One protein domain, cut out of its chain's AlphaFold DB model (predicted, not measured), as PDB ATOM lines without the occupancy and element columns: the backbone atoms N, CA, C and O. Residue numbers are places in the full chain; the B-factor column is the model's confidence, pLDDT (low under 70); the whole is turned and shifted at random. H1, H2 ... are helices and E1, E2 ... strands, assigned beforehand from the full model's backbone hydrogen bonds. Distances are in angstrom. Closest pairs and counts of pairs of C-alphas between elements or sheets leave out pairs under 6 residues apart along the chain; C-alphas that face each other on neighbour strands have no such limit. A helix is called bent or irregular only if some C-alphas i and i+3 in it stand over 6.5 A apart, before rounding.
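This is residues 5 to 98 of the 115 residues of an uncharacterized protein of Burkholderia sp. Bp8998 (UniProt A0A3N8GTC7). A small twisted sheet of three strands has the long helix H5 slantwise over one face. Beside it the short helices H1 to H4 form a second group, which meets the sheet through H4 and residues 14 to 16 of H2. The printed part has 94 residues, with five named helices and three named strands in the order H1 H2 H3 H4 E1 H5 E2 E3 along the chain, a mixed class of helices and strands; the sheet order is E1 - E3 - E2, all antiparallel. It is compact, with a radius of gyration of the C-alphas of 12.7 A and spans of 35 by 30 by 23 A.

H1, residues 5 to 9, begins at C-alpha 5 (-45.132, -57.196, -9.494). H2 is residues 14 to 20, H3 25 to 32, H4 43 to 48 and E1 49 to 53. H5, residues 62 to 76, is 21.4 A long. E2, residues 80 to 87, is 21.4 A long; E3, residues 90 to 97, is 22.0 A long and ends at C-alpha 97 (-58.838, -37.391, -19.037). H4 and H5 are irregular: C-alphas 44 and 47 are 7.7 A apart, C-alphas 63 and 66 7.3 A.

H2 and H1 only just touch, only at the corner, closest C-alphas Leu 7 and Ile 17, 6.6 A. H2 touches H3, closest C-alphas Ala 18 and Leu 25, 5.3 A. H3 and H4 form a helical hairpin, closest C-alphas Val 29 and Tyr 46, 6.3 A. H4 is on the sheet, over none of its strands, on the opposite face from H5. H5, at a height over the sheet of 8.9 A, lies over E1, E3 and E2. E1, H5 and E2 make a split strand-helix-strand unit, two strands running the same way with E3 between them, and a right-handed crossover. N 93 and O 51 are 2.9 A apart; in the hairpin E2 and E3, N 92 and O 85 are 2.8 A apart. Every O i to N i+4 pair is within hydrogen-bond range in H1, H2 and H3, 9 of 11 in H5 and 0 of 2 in H4, where 2 of 3 O i to N i+3 pairs are.

The C-alphas farthest apart, Glu 36 and Gln 77, are 35.7 A apart. The printed part has no cut, no link is long, and no printed residue is under 70 in pLDDT.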
ATOM      1  N   LYS A   5     -46.069 -57.704 -10.504       95.12
ATOM      2  CA  LYS A   5     -45.132 -57.196  -9.494       95.12
ATOM      3  C   LYS A   5     -43.709 -57.064 -10.041       95.12
ATOM      4  O   LYS A   5     -43.086 -56.027  -9.866       95.12
ATOM      5  N   THR A   6     -43.207 -58.087 -10.734       95.75
ATOM      6  CA  THR A   6     -41.859 -58.063 -11.324       95.75
ATOM      7  C   THR A   6     -41.703 -56.916 -12.322       95.75
ATOM      8  O   THR A   6     -40.690 -56.224 -12.308       95.75
ATOM      9  N   LEU A   7     -42.711 -56.684 -13.163       96.69
ATOM     10  CA  LEU A   7     -42.680 -55.605 -14.147       96.69
ATOM     11  C   LEU A   7     -42.808 -54.219 -13.497       96.69
ATOM     12  O   LEU A   7     -42.147 -53.278 -13.936       96.69
ATOM     13  N   LEU A   8     -43.598 -54.089 -12.426       96.19
ATOM     14  CA  LEU A   8     -43.635 -52.877 -11.603       96.19
ATOM     15  C   LEU A   8     -42.259 -52.614 -10.971       96.19
ATOM     16  O   LEU A   8     -41.742 -51.504 -11.074       96.19
ATOM     17  N   ASP A   9     -41.608 -53.629 -10.404       94.12
ATOM     18  CA  ASP A   9     -40.258 -53.504  -9.831       94.12
ATOM     19  C   ASP A   9     -39.221 -53.078 -10.902       94.12
ATOM     20  O   ASP A   9     -38.263 -52.365 -10.607       94.12
ATOM     21  N   GLN A  10     -39.450 -53.431 -12.172       94.31
ATOM     22  CA  GLN A  10     -38.683 -52.972 -13.343       94.31
ATOM     23  C   GLN A  10     -39.171 -51.625 -13.927       94.31
ATOM     24  O   GLN A  10     -38.761 -51.222 -15.022       94.31
ATOM     25  N   ASN A  11     -40.049 -50.920 -13.211       94.62
ATOM     26  CA  ASN A  11     -40.614 -49.614 -13.548       94.62
ATOM     27  C   ASN A  11     -41.425 -49.580 -14.862       94.62
ATOM     28  O   ASN A  11     -41.468 -48.559 -15.546       94.62
ATOM     29  N   PHE A  12     -42.085 -50.675 -15.251       96.25
ATOM     30  CA  PHE A  12     -43.074 -50.640 -16.334       96.25
ATOM     31  C   PHE A  12     -44.384 -50.014 -15.850       96.25
ATOM     32  O   PHE A  12     -44.878 -50.336 -14.775       96.25
ATOM     33  N   THR A  13     -44.976 -49.129 -16.655       96.75
ATOM     34  CA  THR A  13     -46.265 -48.513 -16.316       96.75
ATOM     35  C   THR A  13     -47.418 -49.494 -16.509       96.75
ATOM     36  O   THR A  13     -47.286 -50.446 -17.285       96.75
ATOM     37  N   PRO A  14     -48.583 -49.257 -15.884       97.50
ATOM     38  CA  PRO A  14     -49.696 -50.202 -15.934       97.50
ATOM     39  C   PRO A  14     -50.157 -50.558 -17.356       97.50
ATOM     40  O   PRO A  14     -50.443 -51.717 -17.643       97.50
ATOM     41  N   GLN A  15     -50.143 -49.600 -18.286       95.62
ATOM     42  CA  GLN A  15     -50.522 -49.828 -19.689       95.62
ATOM     43  C   GLN A  15     -49.471 -50.650 -20.442       95.62
ATOM     44  O   GLN A  15     -49.819 -51.471 -21.291       95.62
ATOM     45  N   LEU A  16     -48.182 -50.456 -20.136       96.06
ATOM     46  CA  LEU A  16     -47.123 -51.276 -20.720       96.06
ATOM     47  C   LEU A  16     -47.189 -52.710 -20.198       96.06
ATOM     48  O   LEU A  16     -47.027 -53.635 -20.982       96.06
ATOM     49  N   ILE A  17     -47.474 -52.891 -18.907       97.44
ATOM     50  CA  ILE A  17     -47.672 -54.213 -18.303       97.44
ATOM     51  C   ILE A  17     -48.864 -54.919 -18.947       97.44
ATOM     52  O   ILE A  17     -48.734 -56.072 -19.351       97.44
ATOM     53  N   ALA A  18     -49.994 -54.220 -19.093       97.12
ATOM     54  CA  ALA A  18     -51.181 -54.747 -19.762       97.12
ATOM     55  C   ALA A  18     -50.852 -55.224 -21.186       97.12
ATOM     56  O   ALA A  18     -51.186 -56.343 -21.559       97.12
ATOM     57  N   THR A  19     -50.095 -54.419 -21.939       95.06
ATOM     58  CA  THR A  19     -49.636 -54.777 -23.291       95.06
ATOM     59  C   THR A  19     -48.684 -55.980 -23.285       95.06
ATOM     60  O   THR A  19     -48.808 -56.869 -24.119       95.06
ATOM     61  N   PHE A  20     -47.720 -56.017 -22.362       95.50
ATOM     62  CA  PHE A  20     -46.675 -57.044 -22.321       95.50
ATOM     63  C   PHE A  20     -47.200 -58.417 -21.886       95.50
ATOM     64  O   PHE A  20     -46.735 -59.442 -22.376       95.50
ATOM     65  N   LEU A  21     -48.174 -58.433 -20.975       96.44
ATOM     66  CA  LEU A  21     -48.799 -59.653 -20.463       96.44
ATOM     67  C   LEU A  21     -50.063 -60.060 -21.234       96.44
ATOM     68  O   LEU A  21     -50.735 -60.994 -20.800       96.44
ATOM     69  N   ASP A  22     -50.390 -59.365 -22.328       96.25
ATOM     70  CA  ASP A  22     -51.619 -59.557 -23.110       96.25
ATOM     71  C   ASP A  22     -52.876 -59.591 -22.216       96.25
ATOM     72  O   ASP A  22     -53.647 -60.549 -22.166       96.25
ATOM     73  N   THR A  23     -53.035 -58.543 -21.403       96.44
ATOM     74  CA  THR A  23     -54.120 -58.415 -20.427       96.44
ATOM     75  C   THR A  23     -54.707 -57.004 -20.389       96.44
ATOM     76  O   THR A  23     -54.298 -56.121 -21.140       96.44
ATOM     77  N   THR A  24     -55.707 -56.774 -19.536       97.69
ATOM     78  CA  THR A  24     -56.393 -55.480 -19.445       97.69
ATOM     79  C   THR A  24     -55.723 -54.546 -18.439       97.69
ATOM     80  O   THR A  24     -55.121 -54.984 -17.455       97.69
ATOM     81  N   LEU A  25     -55.846 -53.235 -18.667       97.62
ATOM     82  CA  LEU A  25     -55.355 -52.218 -17.734       97.62
ATOM     83  C   LEU A  25     -56.062 -52.330 -16.379       97.62
ATOM     84  O   LEU A  25     -55.422 -52.208 -15.339       97.62
ATOM     85  N   GLU A  26     -57.362 -52.609 -16.401       97.81
ATOM     86  CA  GLU A  26     -58.201 -52.783 -15.219       97.81
ATOM     87  C   GLU A  26     -57.649 -53.897 -14.332       97.81
ATOM     88  O   GLU A  26     -57.447 -53.679 -13.141       97.81
ATOM     89  N   ARG A  27     -57.288 -55.049 -14.915       97.56
ATOM     90  CA  ARG A  27     -56.693 -56.158 -14.162       97.56
ATOM     91  C   ARG A  27     -55.352 -55.775 -13.543       97.56
ATOM     92  O   ARG A  27     -55.075 -56.151 -12.408       97.56
ATOM     93  N   VAL A  28     -54.509 -55.037 -14.267       98.19
ATOM     94  CA  VAL A  28     -53.226 -54.570 -13.720       98.19
ATOM     95  C   VAL A  28     -53.455 -53.637 -12.531       98.19
ATOM     96  O   VAL A  28     -52.814 -53.804 -11.497       98.19
ATOM     97  N   VAL A  29     -54.396 -52.700 -12.648       98.06
ATOM     98  CA  VAL A  29     -54.745 -51.759 -11.574       98.06
ATOM     99  C   VAL A  29     -55.374 -52.474 -10.374       98.06
ATOM    100  O   VAL A  29     -55.029 -52.162  -9.237       98.06
ATOM    101  N   GLU A  30     -56.241 -53.462 -10.595       97.88
ATOM    102  CA  GLU A  30     -56.793 -54.309  -9.528       97.88
ATOM    103  C   GLU A  30     -55.693 -55.029  -8.746       97.88
ATOM    104  O   GLU A  30     -55.738 -55.061  -7.518       97.88
ATOM    105  N   GLU A  31     -54.695 -55.583  -9.435       97.56
ATOM    106  CA  GLU A  31     -53.555 -56.226  -8.781       97.56
ATOM    107  C   GLU A  31     -52.671 -55.214  -8.046       97.56
ATOM    108  O   GLU A  31     -52.274 -55.470  -6.913       97.56
ATOM    109  N   MET A  32     -52.423 -54.036  -8.625       97.94
ATOM    110  CA  MET A  32     -51.701 -52.957  -7.941       97.94
ATOM    111  C   MET A  32     -52.393 -52.524  -6.644       97.94
ATOM    112  O   MET A  32     -51.722 -52.296  -5.644       97.94
ATOM    113  N   ASN A  33     -53.726 -52.451  -6.634       97.31
ATOM    114  CA  ASN A  33     -54.510 -52.074  -5.454       97.31
ATOM    115  C   ASN A  33     -54.472 -53.122  -4.327       97.31
ATOM    116  O   ASN A  33     -54.835 -52.808  -3.196       97.31
ATOM    117  N   LYS A  34     -54.037 -54.355  -4.613       96.81
ATOM    118  CA  LYS A  34     -53.822 -55.412  -3.608       96.81
ATOM    119  C   LYS A  34     -52.417 -55.368  -2.997       96.81
ATOM    120  O   LYS A  34     -52.133 -56.143  -2.088       96.81
ATOM    121  N   MET A  35     -51.534 -54.516  -3.516       95.38
ATOM    122  CA  MET A  35     -50.130 -54.419  -3.124       95.38
ATOM    123  C   MET A  35     -49.866 -53.119  -2.360       95.38
ATOM    124  O   MET A  35     -50.452 -52.078  -2.645       95.38
ATOM    125  N   GLU A  36     -48.911 -53.155  -1.432       91.81
ATOM    126  CA  GLU A  36     -48.333 -51.939  -0.858       91.81
ATOM    127  C   GLU A  36     -47.271 -51.390  -1.821       91.81
ATOM    128  O   GLU A  36     -46.174 -51.937  -1.942       91.81
ATOM    129  N   LEU A  37     -47.628 -50.339  -2.566       93.75
ATOM    130  CA  LEU A  37     -46.797 -49.750  -3.618       93.75
ATOM    131  C   LEU A  37     -46.354 -48.329  -3.247       93.75
ATOM    132  O   LEU A  37     -47.087 -47.365  -3.451       93.75
ATOM    133  N   PHE A  38     -45.124 -48.201  -2.756       92.56
ATOM    134  CA  PHE A  38     -44.497 -46.908  -2.457       92.56
ATOM    135  C   PHE A  38     -43.978 -46.218  -3.729       92.56
ATOM    136  O   PHE A  38     -43.522 -46.876  -4.672       92.56
ATOM    137  N   GLY A  39     -44.068 -44.890  -3.784       94.56
ATOM    138  CA  GLY A  39     -43.654 -44.072  -4.926       94.56
ATOM    139  C   GLY A  39     -44.487 -44.242  -6.207       94.56
ATOM    140  O   GLY A  39     -44.060 -43.779  -7.272       94.56
ATOM    141  N   TRP A  40     -45.614 -44.960  -6.176       96.44
ATOM    142  CA  TRP A  40     -46.514 -45.159  -7.328       96.44
ATOM    143  C   TRP A  40     -47.654 -44.134  -7.388       96.44
ATOM    144  O   TRP A  40     -48.448 -44.136  -8.332       96.44
ATOM    145  N   GLY A  41     -47.693 -43.197  -6.444       95.19
ATOM    146  CA  GLY A  41     -48.699 -42.159  -6.331       95.19
ATOM    147  C   GLY A  41     -50.036 -42.693  -5.832       95.19
ATOM    148  O   GLY A  41     -50.140 -43.776  -5.266       95.19
ATOM    149  N   ASN A  42     -51.093 -41.906  -6.031       94.88
ATOM    150  CA  ASN A  42     -52.413 -42.258  -5.514       94.88
ATOM    151  C   ASN A  42     -53.006 -43.475  -6.266       94.88
ATOM    152  O   ASN A  42     -53.109 -43.403  -7.497       94.88
ATOM    153  N   PRO A  43     -53.482 -44.521  -5.557       95.88
ATOM    154  CA  PRO A  43     -54.126 -45.693  -6.158       95.88
ATOM    155  C   PRO A  43     -55.275 -45.382  -7.125       95.88
ATOM    156  O   PRO A  43     -55.410 -46.022  -8.167       95.88
ATOM    157  N   GLY A  44     -56.054 -44.329  -6.851       95.94
ATOM    158  CA  GLY A  44     -57.136 -43.878  -7.733       95.94
ATOM    159  C   GLY A  44     -56.667 -43.382  -9.106       95.94
ATOM    160  O   GLY A  44     -57.475 -43.252 -10.019       95.94
ATOM    161  N   ASN A  45     -55.363 -43.133  -9.273       97.06
ATOM    162  CA  ASN A  45     -54.773 -42.585 -10.491       97.06
ATOM    163  C   ASN A  45     -53.838 -43.558 -11.224       97.06
ATOM    164  O   ASN A  45     -53.240 -43.169 -12.230       97.06
ATOM    165  N   TYR A  46     -53.695 -44.807 -10.764       98.06
ATOM    166  CA  TYR A  46     -52.772 -45.778 -11.369       98.06
ATOM    167  C   TYR A  46     -53.004 -45.971 -12.870       98.06
ATOM    168  O   TYR A  46     -52.050 -45.961 -13.649       98.06
ATOM    169  N   ALA A  47     -54.268 -46.031 -13.294       97.69
ATOM    170  CA  ALA A  47     -54.654 -46.174 -14.698       97.69
ATOM    171  C   ALA A  47     -54.140 -45.042 -15.610       97.69
ATOM    172  O   ALA A  47     -54.094 -45.209 -16.828       97.69
ATOM    173  N   PHE A  48     -53.740 -43.900 -15.045       98.19
ATOM    174  CA  PHE A  48     -53.312 -42.713 -15.788       98.19
ATOM    175  C   PHE A  48     -51.798 -42.489 -15.762       98.19
ATOM    176  O   PHE A  48     -51.322 -41.540 -16.385       98.19
ATOM    177  N   ILE A  49     -51.028 -43.327 -15.059       98.12
ATOM    178  CA  ILE A  49     -49.562 -43.236 -15.020       98.12
ATOM    179  C   ILE A  49     -49.007 -43.613 -16.388       98.12
ATOM    180  O   ILE A  49     -49.206 -44.739 -16.820       98.12
ATOM    181  N   ILE A  50     -48.272 -42.715 -17.043       97.75
ATOM    182  CA  ILE A  50     -47.706 -42.955 -18.383       97.75
ATOM    183  C   ILE A  50     -46.178 -42.963 -18.428       97.75
ATOM    184  O   ILE A  50     -45.601 -43.464 -19.392       97.75
ATOM    185  N   ALA A  51     -45.515 -42.432 -17.400       97.62
ATOM    186  CA  ALA A  51     -44.073 -42.560 -17.214       97.62
ATOM    187  C   ALA A  51     -43.698 -42.326 -15.748       97.62
ATOM    188  O   ALA A  51     -44.378 -41.588 -15.030       97.62
ATOM    189  N   ARG A  52     -42.583 -42.922 -15.321       96.06
ATOM    190  CA  ARG A  52     -41.983 -42.724 -13.999       96.06
ATOM    191  C   ARG A  52     -40.466 -42.675 -14.112       96.06
ATOM    192  O   ARG A  52     -39.899 -43.401 -14.928       96.06
ATOM    193  N   LYS A  53     -39.823 -41.833 -13.305       96.31
ATOM    194  CA  LYS A  53     -38.360 -41.722 -13.232       96.31
ATOM    195  C   LYS A  53     -37.900 -41.280 -11.847       96.31
ATOM    196  O   LYS A  53     -38.660 -40.620 -11.137       96.31
ATOM    197  N   PHE A  54     -36.654 -41.551 -11.500       95.69
ATOM    198  CA  PHE A  54     -36.009 -40.951 -10.339       95.69
ATOM    199  C   PHE A  54     -35.657 -39.476 -10.620       95.69
ATOM    200  O   PHE A  54     -35.286 -39.130 -11.745       95.69
ATOM    201  N   PRO A  55     -35.693 -38.581  -9.616       94.31
ATOM    202  CA  PRO A  55     -35.298 -37.180  -9.765       94.31
ATOM    203  C   PRO A  55     -33.889 -36.967 -10.330       94.31
ATOM    204  O   PRO A  55     -33.656 -35.982 -11.029       94.31
ATOM    205  N   ALA A  56     -32.957 -37.885 -10.056       94.12
ATOM    206  CA  ALA A  56     -31.592 -37.826 -10.576       94.12
ATOM    207  C   ALA A  56     -31.513 -38.066 -12.100       94.12
ATOM    208  O   ALA A  56     -30.537 -37.671 -12.744       94.12
ATOM    209  N   GLU A  57     -32.535 -38.683 -12.702       93.06
ATOM    210  CA  GLU A  57     -32.576 -38.959 -14.135       93.06
ATOM    211  C   GLU A  57     -32.916 -37.686 -14.922       93.06
ATOM    212  O   GLU A  57     -34.029 -37.149 -14.883       93.06
ATOM    213  N   ARG A  58     -31.943 -37.198 -15.703       89.75
ATOM    214  CA  ARG A  58     -32.104 -35.980 -16.517       89.75
ATOM    215  C   ARG A  58     -33.179 -36.120 -17.596       89.75
ATOM    216  O   ARG A  58     -33.831 -35.137 -17.936       89.75
ATOM    217  N   ARG A  59     -33.377 -37.325 -18.135       92.75
ATOM    218  CA  ARG A  59     -34.314 -37.618 -19.229       92.75
ATOM    219  C   ARG A  59     -35.302 -38.703 -18.815       92.75
ATOM    220  O   ARG A  59     -35.071 -39.416 -17.847       92.75
ATOM    221  N   TRP A  60     -36.419 -38.783 -19.530       94.06
ATOM    222  CA  TRP A  60     -37.316 -39.931 -19.430       94.06
ATOM    223  C   TRP A  60     -36.654 -41.150 -20.076       94.06
ATOM    224  O   TRP A  60     -35.875 -40.989 -21.013       94.06
ATOM    225  N   ASN A  61     -36.959 -42.350 -19.582       93.69
ATOM    226  CA  ASN A  61     -36.504 -43.583 -20.218       93.69
ATOM    227  C   ASN A  61     -37.061 -43.677 -21.650       93.69
ATOM    228  O   ASN A  61     -38.239 -43.380 -21.868       93.69
ATOM    229  N   GLU A  62     -36.237 -44.137 -22.595       93.75
ATOM    230  CA  GLU A  62     -36.578 -44.250 -24.023       93.75
ATOM    231  C   GLU A  62     -37.872 -45.042 -24.261       93.75
ATOM    232  O   GLU A  62     -38.676 -44.693 -25.125       93.75
ATOM    233  N   ARG A  63     -38.159 -46.046 -23.418       93.69
ATOM    234  CA  ARG A  63     -39.397 -46.840 -23.512       93.69
ATOM    235  C   ARG A  63     -40.676 -46.002 -23.397       93.69
ATOM    236  O   ARG A  63     -41.726 -46.421 -23.876       93.69
ATOM    237  N   PHE A  64     -40.602 -44.838 -22.750       95.19
ATOM    238  CA  PHE A  64     -41.737 -43.939 -22.567       95.19
ATOM    239  C   PHE A  64     -41.817 -42.852 -23.638       95.19
ATOM    240  O   PHE A  64     -42.834 -42.168 -23.694       95.19
ATOM    241  N   GLU A  65     -40.804 -42.671 -24.490       93.19
ATOM    242  CA  GLU A  65     -40.743 -41.531 -25.417       93.19
ATOM    243  C   GLU A  65     -41.960 -41.456 -26.332       93.19
ATOM    244  O   GLU A  65     -42.591 -40.405 -26.423       93.19
ATOM    245  N   ARG A  66     -42.361 -42.583 -26.931       93.94
ATOM    246  CA  ARG A  66     -43.550 -42.638 -27.793       93.94
ATOM    247  C   ARG A  66     -44.842 -42.340 -27.028       93.94
ATOM    248  O   ARG A  66     -45.718 -41.651 -27.542       93.94
ATOM    249  N   ILE A  67     -44.973 -42.847 -25.801       95.75
ATOM    250  CA  ILE A  67     -46.158 -42.610 -24.961       95.75
ATOM    251  C   ILE A  67     -46.234 -41.129 -24.576       95.75
ATOM    252  O   ILE A  67     -47.291 -40.512 -24.685       95.75
ATOM    253  N   LEU A  68     -45.102 -40.550 -24.175       96.50
ATOM    254  CA  LEU A  68     -44.986 -39.146 -23.805       96.50
ATOM    255  C   LEU A  68     -45.231 -38.222 -25.000       96.50
ATOM    256  O   LEU A  68     -45.928 -37.229 -24.835       96.50
ATOM    257  N   ALA A  69     -44.709 -38.538 -26.188       95.25
ATOM    258  CA  ALA A  69     -44.964 -37.773 -27.409       95.25
ATOM    259  C   ALA A  69     -46.467 -37.725 -27.727       95.25
ATOM    260  O   ALA A  69     -47.046 -36.643 -27.805       95.25
ATOM    261  N   ASN A  70     -47.126 -38.887 -27.753       96.25
ATOM    262  CA  ASN A  70     -48.569 -38.972 -27.979       96.25
ATOM    263  C   ASN A  70     -49.375 -38.221 -26.903       96.25
ATOM    264  O   ASN A  70     -50.379 -37.577 -27.204       96.25
ATOM    265  N   ALA A  71     -48.963 -38.305 -25.634       96.69
ATOM    266  CA  ALA A  71     -49.628 -37.588 -24.550       96.69
ATOM    267  C   ALA A  71     -49.474 -36.065 -24.691       96.69
ATOM    268  O   ALA A  71     -50.437 -35.333 -24.486       96.69
ATOM    269  N   ARG A  72     -48.294 -35.585 -25.093       96.19
ATOM    270  CA  ARG A  72     -48.018 -34.160 -25.324       96.19
ATOM    271  C   ARG A  72     -48.861 -33.582 -26.457       96.19
ATOM    272  O   ARG A  72     -49.439 -32.514 -26.292       96.19
ATOM    273  N   GLU A  73     -48.992 -34.310 -27.562       95.50
ATOM    274  CA  GLU A  73     -49.872 -33.915 -28.669       95.50
ATOM    275  C   GLU A  73     -51.332 -33.821 -28.216       95.50
ATOM    276  O   GLU A  73     -51.991 -32.802 -28.420       95.50
ATOM    277  N   LYS A  74     -51.837 -34.856 -27.530       95.56
ATOM    278  CA  LYS A  74     -53.210 -34.862 -27.002       95.56
ATOM    279  C   LYS A  74     -53.439 -33.765 -25.967       95.56
ATOM    280  O   LYS A  74     -54.533 -33.208 -25.903       95.56
ATOM    281  N   HIS A  75     -52.434 -33.464 -25.151       95.75
ATOM    282  CA  HIS A  75     -52.482 -32.358 -24.209       95.75
ATOM    283  C   HIS A  75     -52.657 -31.030 -24.937       95.75
ATOM    284  O   HIS A  75     -53.557 -30.272 -24.595       95.75
ATOM    285  N   ASP A  76     -51.833 -30.762 -25.947       94.19
ATOM    286  CA  ASP A  76     -51.887 -29.515 -26.712       94.19
ATOM    287  C   ASP A  76     -53.193 -29.371 -27.508       94.19
ATOM    288  O   ASP A  76     -53.735 -28.273 -27.610       94.19
ATOM    289  N   GLN A  77     -53.764 -30.483 -27.983       93.44
ATOM    290  CA  GLN A  77     -55.111 -30.535 -28.569       93.44
ATOM    291  C   GLN A  77     -56.235 -30.356 -27.533       93.44
ATOM    292  O   GLN A  77     -57.408 -30.268 -27.896       93.44
ATOM    293  N   GLY A  78     -55.901 -30.334 -26.242       94.50
ATOM    294  CA  GLY A  78     -56.864 -30.162 -25.166       94.50
ATOM    295  C   GLY A  78     -57.624 -31.418 -24.762       94.50
ATOM    296  O   GLY A  78     -58.586 -31.289 -24.014       94.50
ATOM    297  N   LEU A  79     -57.231 -32.598 -25.248       95.56
ATOM    298  CA  LEU A  79     -57.937 -33.875 -25.062       95.56
ATOM    299  C   LEU A  79     -57.593 -34.585 -23.751       95.56
ATOM    300  O   LEU A  79     -58.344 -35.445 -23.299       95.56
ATOM    301  N   ILE A  80     -56.452 -34.247 -23.151       96.44
ATOM    302  CA  ILE A  80     -56.033 -34.717 -21.829       96.44
ATOM    303  C   ILE A  80     -55.333 -33.589 -21.072       96.44
ATOM    304  O   ILE A  80     -54.917 -32.586 -21.654       96.44
ATOM    305  N   THR A  81     -55.134 -33.776 -19.771       95.69
ATOM    306  CA  THR A  81     -54.219 -32.959 -18.973       95.69
ATOM    307  C   THR A  81     -53.024 -33.798 -18.547       95.69
ATOM    308  O   THR A  81     -53.179 -34.854 -17.938       95.69
ATOM    309  N   MET A  82     -51.820 -33.318 -18.843       96.50
ATOM    310  CA  MET A  82     -50.593 -33.916 -18.345       96.50
ATOM    311  C   MET A  82     -50.270 -33.298 -16.990       96.50
ATOM    312  O   MET A  82     -50.171 -32.079 -16.874       96.50
ATOM    313  N   VAL A  83     -50.117 -34.137 -15.969       95.88
ATOM    314  CA  VAL A  83     -49.799 -33.704 -14.603       95.88
ATOM    315  C   VAL A  83     -48.560 -34.445 -14.140       95.88
ATOM    316  O   VAL A  83     -48.473 -35.659 -14.314       95.88
ATOM    317  N   GLN A  84     -47.608 -33.723 -13.559       96.19
ATOM    318  CA  GLN A  84     -46.433 -34.320 -12.944       96.19
ATOM    319  C   GLN A  84     -46.530 -34.172 -11.427       96.19
ATOM    320  O   GLN A  84     -46.775 -33.075 -10.929       96.19
ATOM    321  N   VAL A  85     -46.322 -35.265 -10.703       96.31
ATOM    322  CA  VAL A  85     -46.308 -35.287  -9.235       96.31
ATOM    323  C   VAL A  85     -45.028 -35.966  -8.770       96.31
ATOM    324  O   VAL A  85     -44.466 -36.800  -9.483       96.31
ATOM    325  N   ARG A  86     -44.552 -35.586  -7.586       96.00
ATOM    326  CA  ARG A  86     -43.505 -36.316  -6.879       96.00
ATOM    327  C   ARG A  86     -44.142 -37.149  -5.774       96.00
ATOM    328  O   ARG A  86     -44.943 -36.614  -5.016       96.00
ATOM    329  N   ASP A  87     -43.759 -38.412  -5.698       95.94
ATOM    330  CA  ASP A  87     -44.142 -39.331  -4.631       95.94
ATOM    331  C   ASP A  87     -42.900 -40.120  -4.220       95.94
ATOM    332  O   ASP A  87     -42.240 -40.715  -5.075       95.94
ATOM    333  N   ASP A  88     -42.527 -40.036  -2.946       92.94
ATOM    334  CA  ASP A  88     -41.223 -40.474  -2.442       92.94
ATOM    335  C   ASP A  88     -40.052 -39.962  -3.325       92.94
ATOM    336  O   ASP A  88     -39.894 -38.758  -3.598       92.94
ATOM    337  N   ASP A  89     -39.237 -40.893  -3.817       93.12
ATOM    338  CA  ASP A  89     -38.110 -40.652  -4.716       93.12
ATOM    339  C   ASP A  89     -38.475 -40.821  -6.193       93.12
ATOM    340  O   ASP A  89     -37.601 -41.030  -7.029       93.12
ATOM    341  N   MET A  90     -39.756 -40.702  -6.539       96.50
ATOM    342  CA  MET A  90     -40.241 -40.875  -7.904       96.50
ATOM    343  C   MET A  90     -40.916 -39.611  -8.420       96.50
ATOM    344  O   MET A  90     -41.725 -38.970  -7.753       96.50
ATOM    345  N   ILE A  91     -40.599 -39.262  -9.664       97.38
ATOM    346  CA  ILE A  91     -41.361 -38.319 -10.474       97.38
ATOM    347  C   ILE A  91     -42.300 -39.137 -11.350       97.38
ATOM    348  O   ILE A  91     -41.853 -39.976 -12.138       97.38
ATOM    349  N   ILE A  92     -43.595 -38.867 -11.234       98.00
ATOM    350  CA  ILE A  92     -44.660 -39.577 -11.936       98.00
ATOM    351  C   ILE A  92     -45.322 -38.623 -12.921       98.00
ATOM    352  O   ILE A  92     -45.760 -37.536 -12.548       98.00
ATOM    353  N   GLN A  93     -45.411 -39.044 -14.180       98.06
ATOM    354  CA  GLN A  93     -46.157 -38.346 -15.216       98.06
ATOM    355  C   GLN A  93     -47.495 -39.046 -15.439       98.06
ATOM    356  O   GLN A  93     -47.541 -40.224 -15.803       98.06
ATOM    357  N   TYR A  94     -48.574 -38.290 -15.282       98.38
ATOM    358  CA  TYR A  94     -49.938 -38.718 -15.559       98.38
ATOM    359  C   TYR A  94     -50.451 -38.127 -16.873       98.38
ATOM    360  O   TYR A  94     -50.053 -37.022 -17.262       98.38
ATOM    361  N   ALA A  95     -51.368 -38.850 -17.515       97.69
ATOM    362  CA  ALA A  95     -52.221 -38.392 -18.609       97.69
ATOM    363  C   ALA A  95     -53.691 -38.507 -18.181       97.69
ATOM    364  O   ALA A  95     -54.325 -39.544 -18.361       97.69
ATOM    365  N   MET A  96     -54.216 -37.440 -17.584       96.81
ATOM    366  CA  MET A  96     -55.567 -37.404 -17.031       96.81
ATOM    367  C   MET A  96     -56.597 -37.088 -18.118       96.81
ATOM    368  O   MET A  96     -56.370 -36.158 -18.902       96.81
ATOM    369  N   PRO A  97     -57.744 -37.783 -18.162       94.88
ATOM    370  CA  PRO A  97     -58.838 -37.391 -19.037       94.88
ATOM    371  C   PRO A  97     -59.357 -36.000 -18.649       94.88
ATOM    372  O   PRO A  97     -59.266 -35.579 -17.496       94.88
ATOM    373  N   VAL A  98     -59.914 -35.282 -19.619       93.56
ATOM    374  CA  VAL A  98     -60.712 -34.077 -19.365       93.56
ATOM    375  C   VAL A  98     -62.158 -34.357 -19.751       93.56
ATOM    376  O   VAL A  98     -62.410 -35.095 -20.699       93.56
TER     377      VAL A  98